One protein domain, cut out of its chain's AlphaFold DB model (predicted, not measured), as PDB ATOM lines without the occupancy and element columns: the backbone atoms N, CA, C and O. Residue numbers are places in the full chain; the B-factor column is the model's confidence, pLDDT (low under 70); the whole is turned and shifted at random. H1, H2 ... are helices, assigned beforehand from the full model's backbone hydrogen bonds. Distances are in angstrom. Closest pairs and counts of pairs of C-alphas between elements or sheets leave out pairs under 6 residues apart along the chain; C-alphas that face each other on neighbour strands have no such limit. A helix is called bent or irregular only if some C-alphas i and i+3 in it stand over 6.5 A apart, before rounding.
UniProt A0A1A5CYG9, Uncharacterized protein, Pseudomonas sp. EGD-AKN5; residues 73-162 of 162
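This is residues 73 to 162 of the 162 residues of an uncharacterized protein of Pseudomonas sp. EGD-AKN5 (UniProt A0A1A5CYG9). The model is a thin, drawn-out string of helices with no packed core: the long bent helix H2 forms a bridge whose residues 110 to 130 stand free, H1 folds back near its arm H2a at one end, and the short helices H3 and H4 follow at the other. The printed part has 90 residues, with four named helices in the order H1, H2, H3, H4 and no named strand; its class is all helix. The whole is extended, with a radius of gyration of the C-alphas of 23.9 A, and its outline is a rod spanning 74 by 24 by 19 A.

H1 is residues 73 to 91, 26.3 A long, beginning at C-alpha 73 at (195.307, 281.549, 185.906). H2, residues 100 to 133, was assigned as one helix by its hydrogen bonds but is bent: C-alphas 111 and 114 are 7.1 A apart. Its arms are H2a, residues 100 to 111, 16.4 A long, and H2b, residues 114 to 133, 28.4 A long and ending at C-alpha 133 at (214.599, 259.742, 191.885). H3 is residues 136 to 141, 8.8 A long. H4 is residues 151 to 157, 9.9 A long, ending at C-alpha 157 at (236.529, 267.771, 188.541).

H1 and H2a are close but not clearly touching, their closest C-alphas, those of Leu 85 and Asp 102, being 7.8 A apart; they run opposite ways at a steep tilt of 45 degrees. H2a and H2b stand at a steep tilt of 44 degrees. H2b and H3 are close but not clearly touching, with the closest C-alphas, of Arg 131 and Arg 139, 7.4 A apart; at 71 degrees they are only just about perpendicular. H3 and H4 are only just apart, at 8.1 A between their closest C-alphas. Every O i to N i+4 pair is within hydrogen-bond range in H2a, H2b and H4, against 14 of 15 in H1 and 1 of 2 in H3.

The C-alphas farthest apart, those of Arg 95 and Gly 159, are 74.7 A apart. The printed part has no cut and no long link; H2 to H3 is a tight link of 2 residues. Mean pLDDT of the printed part is 83.4, and residues 73 to 78 are under 70.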
ATOM      1  N   SER A  73     196.609 281.446 186.580       51.97
ATOM      2  CA  SER A  73     195.307 281.549 185.906       51.97
ATOM      3  C   SER A  73     194.283 280.454 186.223       51.97
ATOM      4  O   SER A  73     193.078 280.692 186.140       51.97
ATOM      5  N   SER A  74     194.712 279.253 186.618       50.50
ATOM      6  CA  SER A  74     193.789 278.120 186.816       50.50
ATOM      7  C   SER A  74     193.000 278.208 188.129       50.50
ATOM      8  O   SER A  74     191.807 277.905 188.150       50.50
ATOM      9  N   GLY A  75     193.622 278.687 189.211       55.69
ATOM     10  CA  GLY A  75     192.924 279.002 190.466       55.69
ATOM     11  C   GLY A  75     192.171 280.333 190.406       55.69
ATOM     12  O   GLY A  75     191.167 280.514 191.094       55.69
ATOM     13  N   GLN A  76     192.628 281.240 189.541       60.91
ATOM     14  CA  GLN A  76     192.077 282.580 189.393       60.91
ATOM     15  C   GLN A  76     190.678 282.577 188.778       60.91
ATOM     16  O   GLN A  76     189.837 283.339 189.227       60.91
ATOM     17  N   LEU A  77     190.394 281.693 187.815       65.19
ATOM     18  CA  LEU A  77     189.057 281.586 187.214       65.19
ATOM     19  C   LEU A  77     188.005 281.098 188.217       65.19
ATOM     20  O   LEU A  77     186.915 281.659 188.295       65.19
ATOM     21  N   ILE A  78     188.344 280.084 189.022       69.75
ATOM     22  CA  ILE A  78     187.461 279.574 190.080       69.75
ATOM     23  C   ILE A  78     187.292 280.639 191.169       69.75
ATOM     24  O   ILE A  78     186.172 280.922 191.583       69.75
ATOM     25  N   GLY A  79     188.390 281.266 191.605       72.94
ATOM     26  CA  GLY A  79     188.358 282.355 192.582       72.94
ATOM     27  C   GLY A  79     187.541 283.560 192.106       72.94
ATOM     28  O   GLY A  79     186.736 284.081 192.870       72.94
ATOM     29  N   ALA A  80     187.685 283.953 190.839       75.88
ATOM     30  CA  ALA A  80     186.926 285.037 190.221       75.88
ATOM     31  C   ALA A  80     185.437 284.694 190.107       75.88
ATOM     32  O   ALA A  80     184.601 285.528 190.445       75.88
ATOM     33  N   PHE A  81     185.094 283.463 189.714       81.50
ATOM     34  CA  PHE A  81     183.706 282.992 189.708       81.50
ATOM     35  C   PHE A  81     183.070 283.104 191.102       81.50
ATOM     36  O   PHE A  81     181.992 283.679 191.247       81.50
ATOM     37  N   TRP A  82     183.761 282.633 192.145       82.81
ATOM     38  CA  TRP A  82     183.277 282.750 193.523       82.81
ATOM     39  C   TRP A  82     183.207 284.199 194.012       82.81
ATOM     40  O   TRP A  82     182.252 284.551 194.700       82.81
ATOM     41  N   ALA A  83     184.173 285.046 193.650       84.75
ATOM     42  CA  ALA A  83     184.167 286.464 194.006       84.75
ATOM     43  C   ALA A  83     182.943 287.183 193.422       84.75
ATOM     44  O   ALA A  83     182.209 287.837 194.163       84.75
ATOM     45  N   VAL A  84     182.659 286.967 192.134       85.69
ATOM     46  CA  VAL A  84     181.464 287.500 191.460       85.69
ATOM     47  C   VAL A  84     180.185 286.989 192.128       85.69
ATOM     48  O   VAL A  84     179.255 287.758 192.363       85.69
ATOM     49  N   LEU A  85     180.134 285.707 192.499       85.00
ATOM     50  CA  LEU A  85     178.968 285.129 193.169       85.00
ATOM     51  C   LEU A  85     178.726 285.747 194.557       85.00
ATOM     52  O   LEU A  85     177.585 286.023 194.932       85.00
ATOM     53  N   VAL A  86     179.801 286.004 195.312       87.12
ATOM     54  CA  VAL A  86     179.754 286.685 196.615       87.12
ATOM     55  C   VAL A  86     179.307 288.140 196.465       87.12
ATOM     56  O   VAL A  86     178.541 288.631 197.298       87.12
ATOM     57  N   GLU A  87     179.737 288.836 195.414       88.12
ATOM     58  CA  GLU A  87     179.266 290.190 195.105       88.12
ATOM     59  C   GLU A  87     177.773 290.208 194.767       88.12
ATOM     60  O   GLU A  87     177.032 290.979 195.383       88.12
ATOM     61  N   LYS A  88     177.299 289.309 193.890       86.50
ATOM     62  CA  LYS A  88     175.863 289.149 193.582       86.50
ATOM     63  C   LYS A  88     175.048 288.852 194.847       86.50
ATOM     64  O   LYS A  88     173.992 289.450 195.067       86.50
ATOM     65  N   TYR A  89     175.555 287.974 195.715       86.19
ATOM     66  CA  TYR A  89     174.925 287.647 196.997       86.19
ATOM     67  C   TYR A  89     174.768 288.878 197.898       86.19
ATOM     68  O   TYR A  89     173.683 289.120 198.438       86.19
ATOM     69  N   LYS A  90     175.833 289.678 198.045       87.44
ATOM     70  CA  LYS A  90     175.819 290.908 198.849       87.44
ATOM     71  C   LYS A  90     174.893 291.968 198.251       87.44
ATOM     72  O   LYS A  90     174.103 292.554 198.991       87.44
ATOM     73  N   ALA A  91     174.950 292.177 196.935       87.81
ATOM     74  CA  ALA A  91     174.135 293.160 196.223       87.81
ATOM     75  C   ALA A  91     172.631 292.894 196.392       87.81
ATOM     76  O   ALA A  91     171.868 293.813 196.692       87.81
ATOM     77  N   ASN A  92     172.214 291.627 196.317       85.88
ATOM     78  CA  ASN A  92     170.804 291.258 196.446       85.88
ATOM     79  C   ASN A  92     170.383 290.876 197.877       85.88
ATOM     80  O   ASN A  92     169.308 290.306 198.074       85.88
ATOM     81  N   LYS A  93     171.211 291.167 198.895       83.88
ATOM     82  CA  LYS A  93     170.945 290.829 200.310       83.88
ATOM     83  C   LYS A  93     170.537 289.357 200.502       83.88
ATOM     84  O   LYS A  93     169.634 289.044 201.277       83.88
ATOM     85  N   GLY A  94     171.165 288.459 199.743       74.75
ATOM     86  CA  GLY A  94     170.912 287.019 199.782       74.75
ATOM     87  C   GLY A  94     169.615 286.539 199.121       74.75
ATOM     88  O   GLY A  94     169.295 285.357 199.236       74.75
ATOM     89  N   ARG A  95     168.868 287.395 198.413       77.06
ATOM     90  CA  ARG A  95     167.645 287.008 197.686       77.06
ATOM     91  C   ARG A  95     167.911 286.897 196.185       77.06
ATOM     92  O   ARG A  95     168.521 287.792 195.627       77.06
ATOM     93  N   ASN A  96     167.445 285.831 195.529       77.50
ATOM     94  CA  ASN A  96     167.461 285.660 194.060       77.50
ATOM     95  C   ASN A  96     168.749 286.149 193.361       77.50
ATOM     96  O   ASN A  96     168.699 286.931 192.417       77.50
ATOM     97  N   TYR A  97     169.914 285.739 193.861       80.06
ATOM     98  CA  TYR A  97     171.218 286.184 193.351       80.06
ATOM     99  C   TYR A  97     171.868 285.190 192.378       80.06
ATOM    100  O   TYR A  97     172.897 285.511 191.791       80.06
ATOM    101  N   LEU A  98     171.291 283.993 192.235       85.19
ATOM    102  CA  LEU A  98     171.780 282.942 191.347       85.19
ATOM    103  C   LEU A  98     171.070 283.027 189.997       85.19
ATOM    104  O   LEU A  98     169.852 282.851 189.925       85.19
ATOM    105  N   GLU A  99     171.833 283.249 188.932       85.62
ATOM    106  CA  GLU A  99     171.347 283.101 187.561       85.62
ATOM    107  C   GLU A  99     171.464 281.644 187.095       85.62
ATOM    108  O   GLU A  99     172.213 280.843 187.657       85.62
ATOM    109  N   TYR A 100     170.744 281.285 186.028       84.44
ATOM    110  CA  TYR A 100     170.812 279.938 185.448       84.44
ATOM    111  C   TYR A 100     172.253 279.526 185.095       84.44
ATOM    112  O   TYR A 100     172.665 278.402 185.378       84.44
ATOM    113  N   SER A 101     173.048 280.453 184.549       82.50
ATOM    114  CA  SER A 101     174.471 280.245 184.257       82.50
ATOM    115  C   SER A 101     175.302 279.946 185.505       82.50
ATOM    116  O   SER A 101     176.201 279.109 185.446       82.50
ATOM    117  N   ASP A 102     174.988 280.580 186.639       85.62
ATOM    118  CA  ASP A 102     175.699 280.367 187.903       85.62
ATOM    119  C   ASP A 102     175.399 278.966 188.452       85.62
ATOM    120  O   ASP A 102     176.302 278.256 188.892       85.62
ATOM    121  N   VAL A 103     174.140 278.521 188.352       86.31
ATOM    122  CA  VAL A 103     173.726 277.164 188.747       86.31
ATOM    123  C   VAL A 103     174.407 276.107 187.876       86.31
ATOM    124  O   VAL A 103     174.950 275.137 188.406       86.31
ATOM    125  N   VAL A 104     174.438 276.304 186.553       88.00
ATOM    126  CA  VAL A 104     175.155 275.410 185.627       88.00
ATOM    127  C   VAL A 104     176.649 275.365 185.958       88.00
ATOM    128  O   VAL A 104     177.229 274.281 185.987       88.00
ATOM    129  N   GLY A 105     177.263 276.510 186.270       85.44
ATOM    130  CA  GLY A 105     178.665 276.597 186.684       85.44
ATOM    131  C   GLY A 105     178.961 275.825 187.974       85.44
ATOM    132  O   GLY A 105     179.924 275.061 188.023       85.44
ATOM    133  N   ILE A 106     178.108 275.956 188.995       87.38
ATOM    134  CA  ILE A 106     178.247 275.240 190.275       87.38
ATOM    135  C   ILE A 106     178.090 273.729 190.077       87.38
ATOM    136  O   ILE A 106     178.922 272.957 190.554       87.38
ATOM    137  N   VAL A 107     177.048 273.296 189.359       89.62
ATOM    138  CA  VAL A 107     176.783 271.869 189.112       89.62
ATOM    139  C   VAL A 107     177.889 271.255 188.257       89.62
ATOM    140  O   VAL A 107     178.394 270.184 188.592       89.62
ATOM    141  N   GLY A 108     178.320 271.945 187.198       86.69
ATOM    142  CA  GLY A 108     179.447 271.520 186.371       86.69
ATOM    143  C   GLY A 108     180.737 271.417 187.187       86.69
ATOM    144  O   GLY A 108     181.413 270.392 187.144       86.69
ATOM    145  N   GLY A 109     181.043 272.429 188.000       84.44
ATOM    146  CA  GLY A 109     182.193 272.417 188.901       84.44
ATOM    147  C   GLY A 109     182.168 271.239 189.877       84.44
ATOM    148  O   GLY A 109     183.176 270.553 190.024       84.44
ATOM    149  N   ALA A 110     181.015 270.950 190.489       86.69
ATOM    150  CA  ALA A 110     180.845 269.804 191.382       86.69
ATOM    151  C   ALA A 110     181.008 268.462 190.648       86.69
ATOM    152  O   ALA A 110     181.655 267.553 191.165       86.69
ATOM    153  N   PHE A 111     180.476 268.351 189.428       90.00
ATOM    154  CA  PHE A 111     180.598 267.157 188.594       90.00
ATOM    155  C   PHE A 111     182.051 266.877 188.178       90.00
ATOM    156  O   PHE A 111     182.494 265.730 188.208       90.00
ATOM    157  N   PHE A 112     182.821 267.920 187.843       85.44
ATOM    158  CA  PHE A 112     184.236 267.800 187.471       85.44
ATOM    159  C   PHE A 112     185.203 267.842 188.665       85.44
ATOM    160  O   PHE A 112     186.383 267.526 188.500       85.44
ATOM    161  N   ALA A 113     184.738 268.167 189.876       83.56
ATOM    162  CA  ALA A 113     185.581 268.238 191.071       83.56
ATOM    163  C   ALA A 113     186.404 266.956 191.322       83.56
ATOM    164  O   ALA A 113     187.604 267.082 191.591       83.56
ATOM    165  N   PRO A 114     185.853 265.731 191.171       88.81
ATOM    166  CA  PRO A 114     186.642 264.508 191.305       88.81
ATOM    167  C   PRO A 114     187.770 264.417 190.271       88.81
ATOM    168  O   PRO A 114     188.883 264.022 190.609       88.81
ATOM    169  N   MET A 115     187.516 264.826 189.024       87.56
ATOM    170  CA  MET A 115     188.518 264.812 187.955       87.56
ATOM    171  C   MET A 115     189.672 265.771 188.265       87.56
ATOM    172  O   MET A 115     190.834 265.372 188.183       87.56
ATOM    173  N   PHE A 116     189.370 267.001 188.697       82.44
ATOM    174  CA  PHE A 116     190.394 267.968 189.105       82.44
ATOM    175  C   PHE A 116     191.188 267.489 190.328       82.44
ATOM    176  O   PHE A 116     192.408 267.666 190.379       82.44
ATOM    177  N   ALA A 117     190.527 266.844 191.293       85.88
ATOM    178  CA  ALA A 117     191.186 266.272 192.465       85.88
ATOM    179  C   ALA A 117     192.147 265.136 192.083       85.88
ATOM    180  O   ALA A 117     193.292 265.126 192.540       85.88
ATOM    181  N   ILE A 118     191.719 264.224 191.204       91.81
ATOM    182  CA  ILE A 118     192.565 263.146 190.674       91.81
ATOM    183  C   ILE A 118     193.751 263.737 189.915       91.81
ATOM    184  O   ILE A 118     194.887 263.361 190.181       91.81
ATOM    185  N   GLN A 119     193.519 264.701 189.023       86.94
ATOM    186  CA  GLN A 119     194.582 265.358 188.268       86.94
ATOM    187  C   GLN A 119     195.618 265.999 189.204       86.94
ATOM    188  O   GLN A 119     196.817 265.756 189.052       86.94
ATOM    189  N   LYS A 120     195.170 266.762 190.211       86.12
ATOM    190  CA  LYS A 120     196.049 267.368 191.222       86.12
ATOM    191  C   LYS A 120     196.849 266.302 191.970       86.12
ATOM    192  O   LYS A 120     198.065 266.432 192.090       86.12
ATOM    193  N   PHE A 121     196.192 265.232 192.414       90.31
ATOM    194  CA  PHE A 121     196.852 264.117 193.085       90.31
ATOM    195  C   PHE A 121     197.913 263.460 192.192       90.31
ATOM    196  O   PHE A 121     199.044 263.257 192.630       90.31
ATOM    197  N   THR A 122     197.594 263.188 190.927       90.88
ATOM    198  CA  THR A 122     198.530 262.604 189.961       90.88
ATOM    199  C   THR A 122     199.740 263.507 189.740       90.88
ATOM    200  O   THR A 122     200.871 263.018 189.769       90.88
ATOM    201  N   TYR A 123     199.540 264.820 189.586       84.06
ATOM    202  CA  TYR A 123     200.645 265.776 189.485       84.06
ATOM    203  C   TYR A 123     201.496 265.817 190.756       84.06
ATOM    204  O   TYR A 123     202.724 265.801 190.667       84.06
ATOM    205  N   ASP A 124     200.874 265.817 191.935       84.81
ATOM    206  CA  ASP A 124     201.588 265.816 193.213       84.81
ATOM    207  C   ASP A 124     202.417 264.537 193.390       84.81
ATOM    208  O   ASP A 124     203.580 264.593 193.807       84.81
ATOM    209  N   VAL A 125     201.863 263.379 193.024       89.25
ATOM    210  CA  VAL A 125     202.575 262.094 193.028       89.25
ATOM    211  C   VAL A 125     203.728 262.106 192.026       89.25
ATOM    212  O   VAL A 125     204.844 261.733 192.395       89.25
ATOM    213  N   ALA A 126     203.510 262.574 190.796       85.25
ATOM    214  CA  ALA A 126     204.554 262.673 189.777       85.25
ATOM    215  C   ALA A 126     205.699 263.594 190.228       85.25
ATOM    216  O   ALA A 126     206.872 263.217 190.153       85.25
ATOM    217  N   LYS A 127     205.370 264.760 190.801       82.56
ATOM    218  CA  LYS A 127     206.341 265.710 191.358       82.56
ATOM    219  C   LYS A 127     207.145 265.086 192.498       82.56
ATOM    220  O   LYS A 127     208.368 265.218 192.537       82.56
ATOM    221  N   ARG A 128     206.487 264.368 193.416       83.81
ATOM    222  CA  ARG A 128     207.157 263.651 194.517       83.81
ATOM    223  C   ARG A 128     208.066 262.536 194.001       83.81
ATOM    224  O   ARG A 128     209.192 262.421 194.481       83.81
ATOM    225  N   ARG A 129     207.602 261.733 193.037       84.50
ATOM    226  CA  ARG A 129     208.378 260.640 192.437       84.50
ATOM    227  C   ARG A 129     209.633 261.173 191.760       84.50
ATOM    228  O   ARG A 129     210.711 260.675 192.061       84.50
ATOM    229  N   SER A 130     209.499 262.216 190.940       80.31
ATOM    230  CA  SER A 130     210.639 262.877 190.303       80.31
ATOM    231  C   SER A 130     211.649 263.335 191.356       80.31
ATOM    232  O   SER A 130     212.785 262.878 191.335       80.31
ATOM    233  N   ARG A 131     211.224 264.111 192.370       78.62
ATOM    234  CA  ARG A 131     212.105 264.590 193.460       78.62
ATOM    235  C   ARG A 131     212.840 263.469 194.205       78.62
ATOM    236  O   ARG A 131     213.956 263.693 194.660       78.62
ATOM    237  N   ARG A 132     212.226 262.290 194.351       81.38
ATOM    238  CA  ARG A 132     212.834 261.124 195.016       81.38
ATOM    239  C   ARG A 132     213.850 260.382 194.149       81.38
ATOM    240  O   ARG A 132     214.733 259.755 194.713       81.38
ATOM    241  N   GLN A 133     213.711 260.434 192.825       85.31
ATOM    242  CA  GLN A 133     214.599 259.742 191.885       85.31
ATOM    243  C   GLN A 133     215.914 260.484 191.634       85.31
ATOM    244  O   GLN A 133     216.861 259.881 191.138       85.31
ATOM    245  N   TRP A 134     215.989 261.774 191.969       86.19
ATOM    246  CA  TRP A 134     217.226 262.531 191.820       86.19
ATOM    247  C   TRP A 134     218.318 262.028 192.780       86.19
ATOM    248  O   TRP A 134     218.019 261.791 193.957       86.19
ATOM    249  N   PRO A 135     219.578 261.923 192.317       87.75
ATOM    250  CA  PRO A 135     220.742 261.705 193.172       87.75
ATOM    251  C   PRO A 135     220.812 262.711 194.326       87.75
ATOM    252  O   PRO A 135     220.413 263.868 194.173       87.75
ATOM    253  N   GLU A 136     221.355 262.288 195.469       88.56
ATOM    254  CA  GLU A 136     221.470 263.113 196.681       88.56
ATOM    255  C   GLU A 136     222.167 264.451 196.413       88.56
ATOM    256  O   GLU A 136     221.620 265.502 196.740       88.56
ATOM    257  N   LEU A 137     223.266 264.412 195.655       88.94
ATOM    258  CA  LEU A 137     224.020 265.584 195.209       88.94
ATOM    259  C   LEU A 137     223.153 266.652 194.511       88.94
ATOM    260  O   LEU A 137     223.353 267.853 194.697       88.94
ATOM    261  N   ILE A 138     222.179 266.226 193.702       87.50
ATOM    262  CA  ILE A 138     221.251 267.132 193.013       87.50
ATOM    263  C   ILE A 138     220.164 267.602 193.986       87.50
ATOM    264  O   ILE A 138     219.777 268.768 193.982       87.50
ATOM    265  N   ARG A 139     219.682 266.720 194.867       87.88
ATOM    266  CA  ARG A 139     218.646 267.056 195.857       87.88
ATOM    267  C   ARG A 139     219.108 268.091 196.877       87.88
ATOM    268  O   ARG A 139     218.278 268.886 197.309       87.88
ATOM    269  N   GLU A 140     220.380 268.082 197.257       90.44
ATOM    270  CA  GLU A 140     220.980 269.098 198.131       90.44
ATOM    271  C   GLU A 140     220.971 270.481 197.480       90.44
ATOM    272  O   GLU A 140     220.561 271.446 198.115       90.44
ATOM    273  N   ARG A 141     221.317 270.558 196.190       86.75
ATOM    274  CA  ARG A 141     221.314 271.803 195.397       86.75
ATOM    275  C   ARG A 141     219.918 272.357 195.143       86.75
ATOM    276  O   ARG A 141     219.744 273.557 195.015       86.75
ATOM    277  N   LEU A 142     218.910 271.487 195.091       83.12
ATOM    278  CA  LEU A 142     217.505 271.892 194.961       83.12
ATOM    279  C   LEU A 142     216.910 272.467 196.261       83.12
ATOM    280  O   LEU A 142     215.730 272.834 196.271       83.12
ATOM    281  N   ARG A 143     217.656 272.483 197.374       85.00
ATOM    282  CA  ARG A 143     217.230 273.165 198.603       85.00
ATOM    283  C   ARG A 143     217.447 274.678 198.450       85.00
ATOM    284  O   ARG A 143     218.389 275.061 197.767       85.00
ATOM    285  N   PRO A 144     216.623 275.524 199.095       81.69
ATOM    286  CA  PRO A 144     216.817 276.977 199.072       81.69
ATOM    287  C   PRO A 144     218.229 277.409 199.499       81.69
ATOM    288  O   PRO A 144     218.813 278.267 198.856       81.69
ATOM    289  N   ASP A 145     218.796 276.736 200.505       85.75
ATOM    290  CA  ASP A 145     220.148 276.995 201.027       85.75
ATOM    291  C   ASP A 145     221.202 276.029 200.443       85.75
ATOM    292  O   ASP A 145     222.219 275.727 201.069       85.75
ATOM    293  N   GLY A 146     220.913 275.440 199.280       84.62
ATOM    294  CA  GLY A 146     221.785 274.478 198.616       84.62
ATOM    295  C   GLY A 146     223.022 275.130 197.982       84.62
ATOM    296  O   GLY A 146     223.027 276.329 197.705       84.62
ATOM    297  N   PRO A 147     224.083 274.350 197.703       88.00
ATOM    298  CA  PRO A 147     225.255 274.878 197.018       88.00
ATOM    299  C   PRO A 147     224.913 275.316 195.586       88.00
ATOM    300  O   PRO A 147     224.184 274.631 194.872       88.00
ATOM    301  N   THR A 148     225.497 276.427 195.138       83.06
ATOM    302  CA  THR A 148     225.298 276.989 193.786       83.06
ATOM    303  C   THR A 148     226.317 276.482 192.760       83.06
ATOM    304  O   THR A 148     226.314 276.919 191.609       83.06
ATOM    305  N   THR A 149     227.189 275.542 193.145       85.81
ATOM    306  CA  THR A 149     228.178 274.945 192.239       85.81
ATOM    307  C   THR A 149     227.489 274.189 191.109       85.81
ATOM    308  O   THR A 149     226.624 273.334 191.344       85.81
ATOM    309  N   ARG A 150     227.874 274.509 189.868       84.00
ATOM    310  CA  ARG A 150     227.269 273.919 188.673       84.00
ATOM    311  C   ARG A 150     227.648 272.446 188.595       84.00
ATOM    312  O   ARG A 150     228.791 272.075 188.837       84.00
ATOM    313  N   LEU A 151     226.690 271.611 188.203       88.19
ATOM    314  CA  LEU A 151     226.908 270.169 188.072       88.19
ATOM    315  C   LEU A 151     228.019 269.835 187.062       88.19
ATOM    316  O   LEU A 151     228.817 268.947 187.324       88.19
ATOM    317  N   ILE A 152     228.122 270.618 185.985       86.75
ATOM    318  CA  ILE A 152     229.160 270.473 184.955       86.75
ATOM    319  C   ILE A 152     230.564 270.693 185.532       86.75
ATOM    320  O   ILE A 152     231.500 269.994 185.155       86.75
ATOM    321  N   ASP A 153     230.721 271.648 186.457       89.38
ATOM    322  CA  ASP A 153     232.025 271.913 187.076       89.38
ATOM    323  C   ASP A 153     232.471 270.693 187.905       89.38
ATOM    324  O   ASP A 153     233.620 270.272 187.816       89.38
ATOM    325  N   LEU A 154     231.538 270.046 188.613       89.62
ATOM    326  CA  LEU A 154     231.805 268.825 189.386       89.62
ATOM    327  C   LEU A 154     232.128 267.624 188.495       89.62
ATOM    328  O   LEU A 154     232.963 266.797 188.846       89.62
ATOM    329  N   GLU A 155     231.455 267.493 187.353       89.94
ATOM    330  CA  GLU A 155     231.740 266.415 186.406       89.94
ATOM    331  C   GLU A 155     233.133 266.578 185.791       89.94
ATOM    332  O   GLU A 155     233.860 265.595 185.653       89.94
ATOM    333  N   ARG A 156     233.551 267.819 185.513       88.88
ATOM    334  CA  ARG A 156     234.920 268.123 185.071       88.88
ATOM    335  C   ARG A 156     235.956 267.816 186.144       88.88
ATOM    336  O   ARG A 156     236.986 267.228 185.830       88.88
ATOM    337  N   GLU A 157     235.680 268.156 187.403       89.69
ATOM    338  CA  GLU A 157     236.529 267.771 188.541       89.69
ATOM    339  C   GLU A 157     236.649 266.244 188.681       89.69
ATOM    340  O   GLU A 157     237.697 265.734 189.073       89.69
ATOM    341  N   GLN A 158     235.604 265.501 188.305       86.50
ATOM    342  CA  GLN A 158     235.594 264.034 188.263       86.50
ATOM    343  C   GLN A 158     236.272 263.449 187.011       86.50
ATOM    344  O   GLN A 158     236.343 262.227 186.874       86.50
ATOM    345  N   GLY A 159     236.783 264.290 186.106       86.44
ATOM    346  CA  GLY A 159     237.467 263.872 184.882       86.44
ATOM    347  C   GLY A 159     236.533 263.426 183.756       86.44
ATOM    348  O   GLY A 159     236.983 262.756 182.826       86.44
ATOM    349  N   LEU A 160     235.242 263.765 183.827       84.88
ATOM    350  CA  LEU A 160     234.303 263.538 182.732       84.88
ATOM    351  C   LEU A 160     234.474 264.627 181.663       84.88
ATOM    352  O   LEU A 160     234.627 265.807 181.975       84.88
ATOM    353  N   ASP A 161     234.429 264.218 180.395       77.50
ATOM    354  CA  ASP A 161     234.463 265.130 179.248       77.50
ATOM    355  C   ASP A 161     233.054 265.700 179.000       77.50
ATOM    356  O   ASP A 161     232.170 265.000 178.483       77.50
ATOM    357  N   VAL A 162     232.836 266.939 179.463       74.19
ATOM    358  CA  VAL A 162     231.539 267.647 179.494       74.19
ATOM    359  C   VAL A 162     231.578 268.979 178.756       74.19
ATOM    360  O   VAL A 162     232.393 269.868 179.132       74.19
TER     361      VAL A 162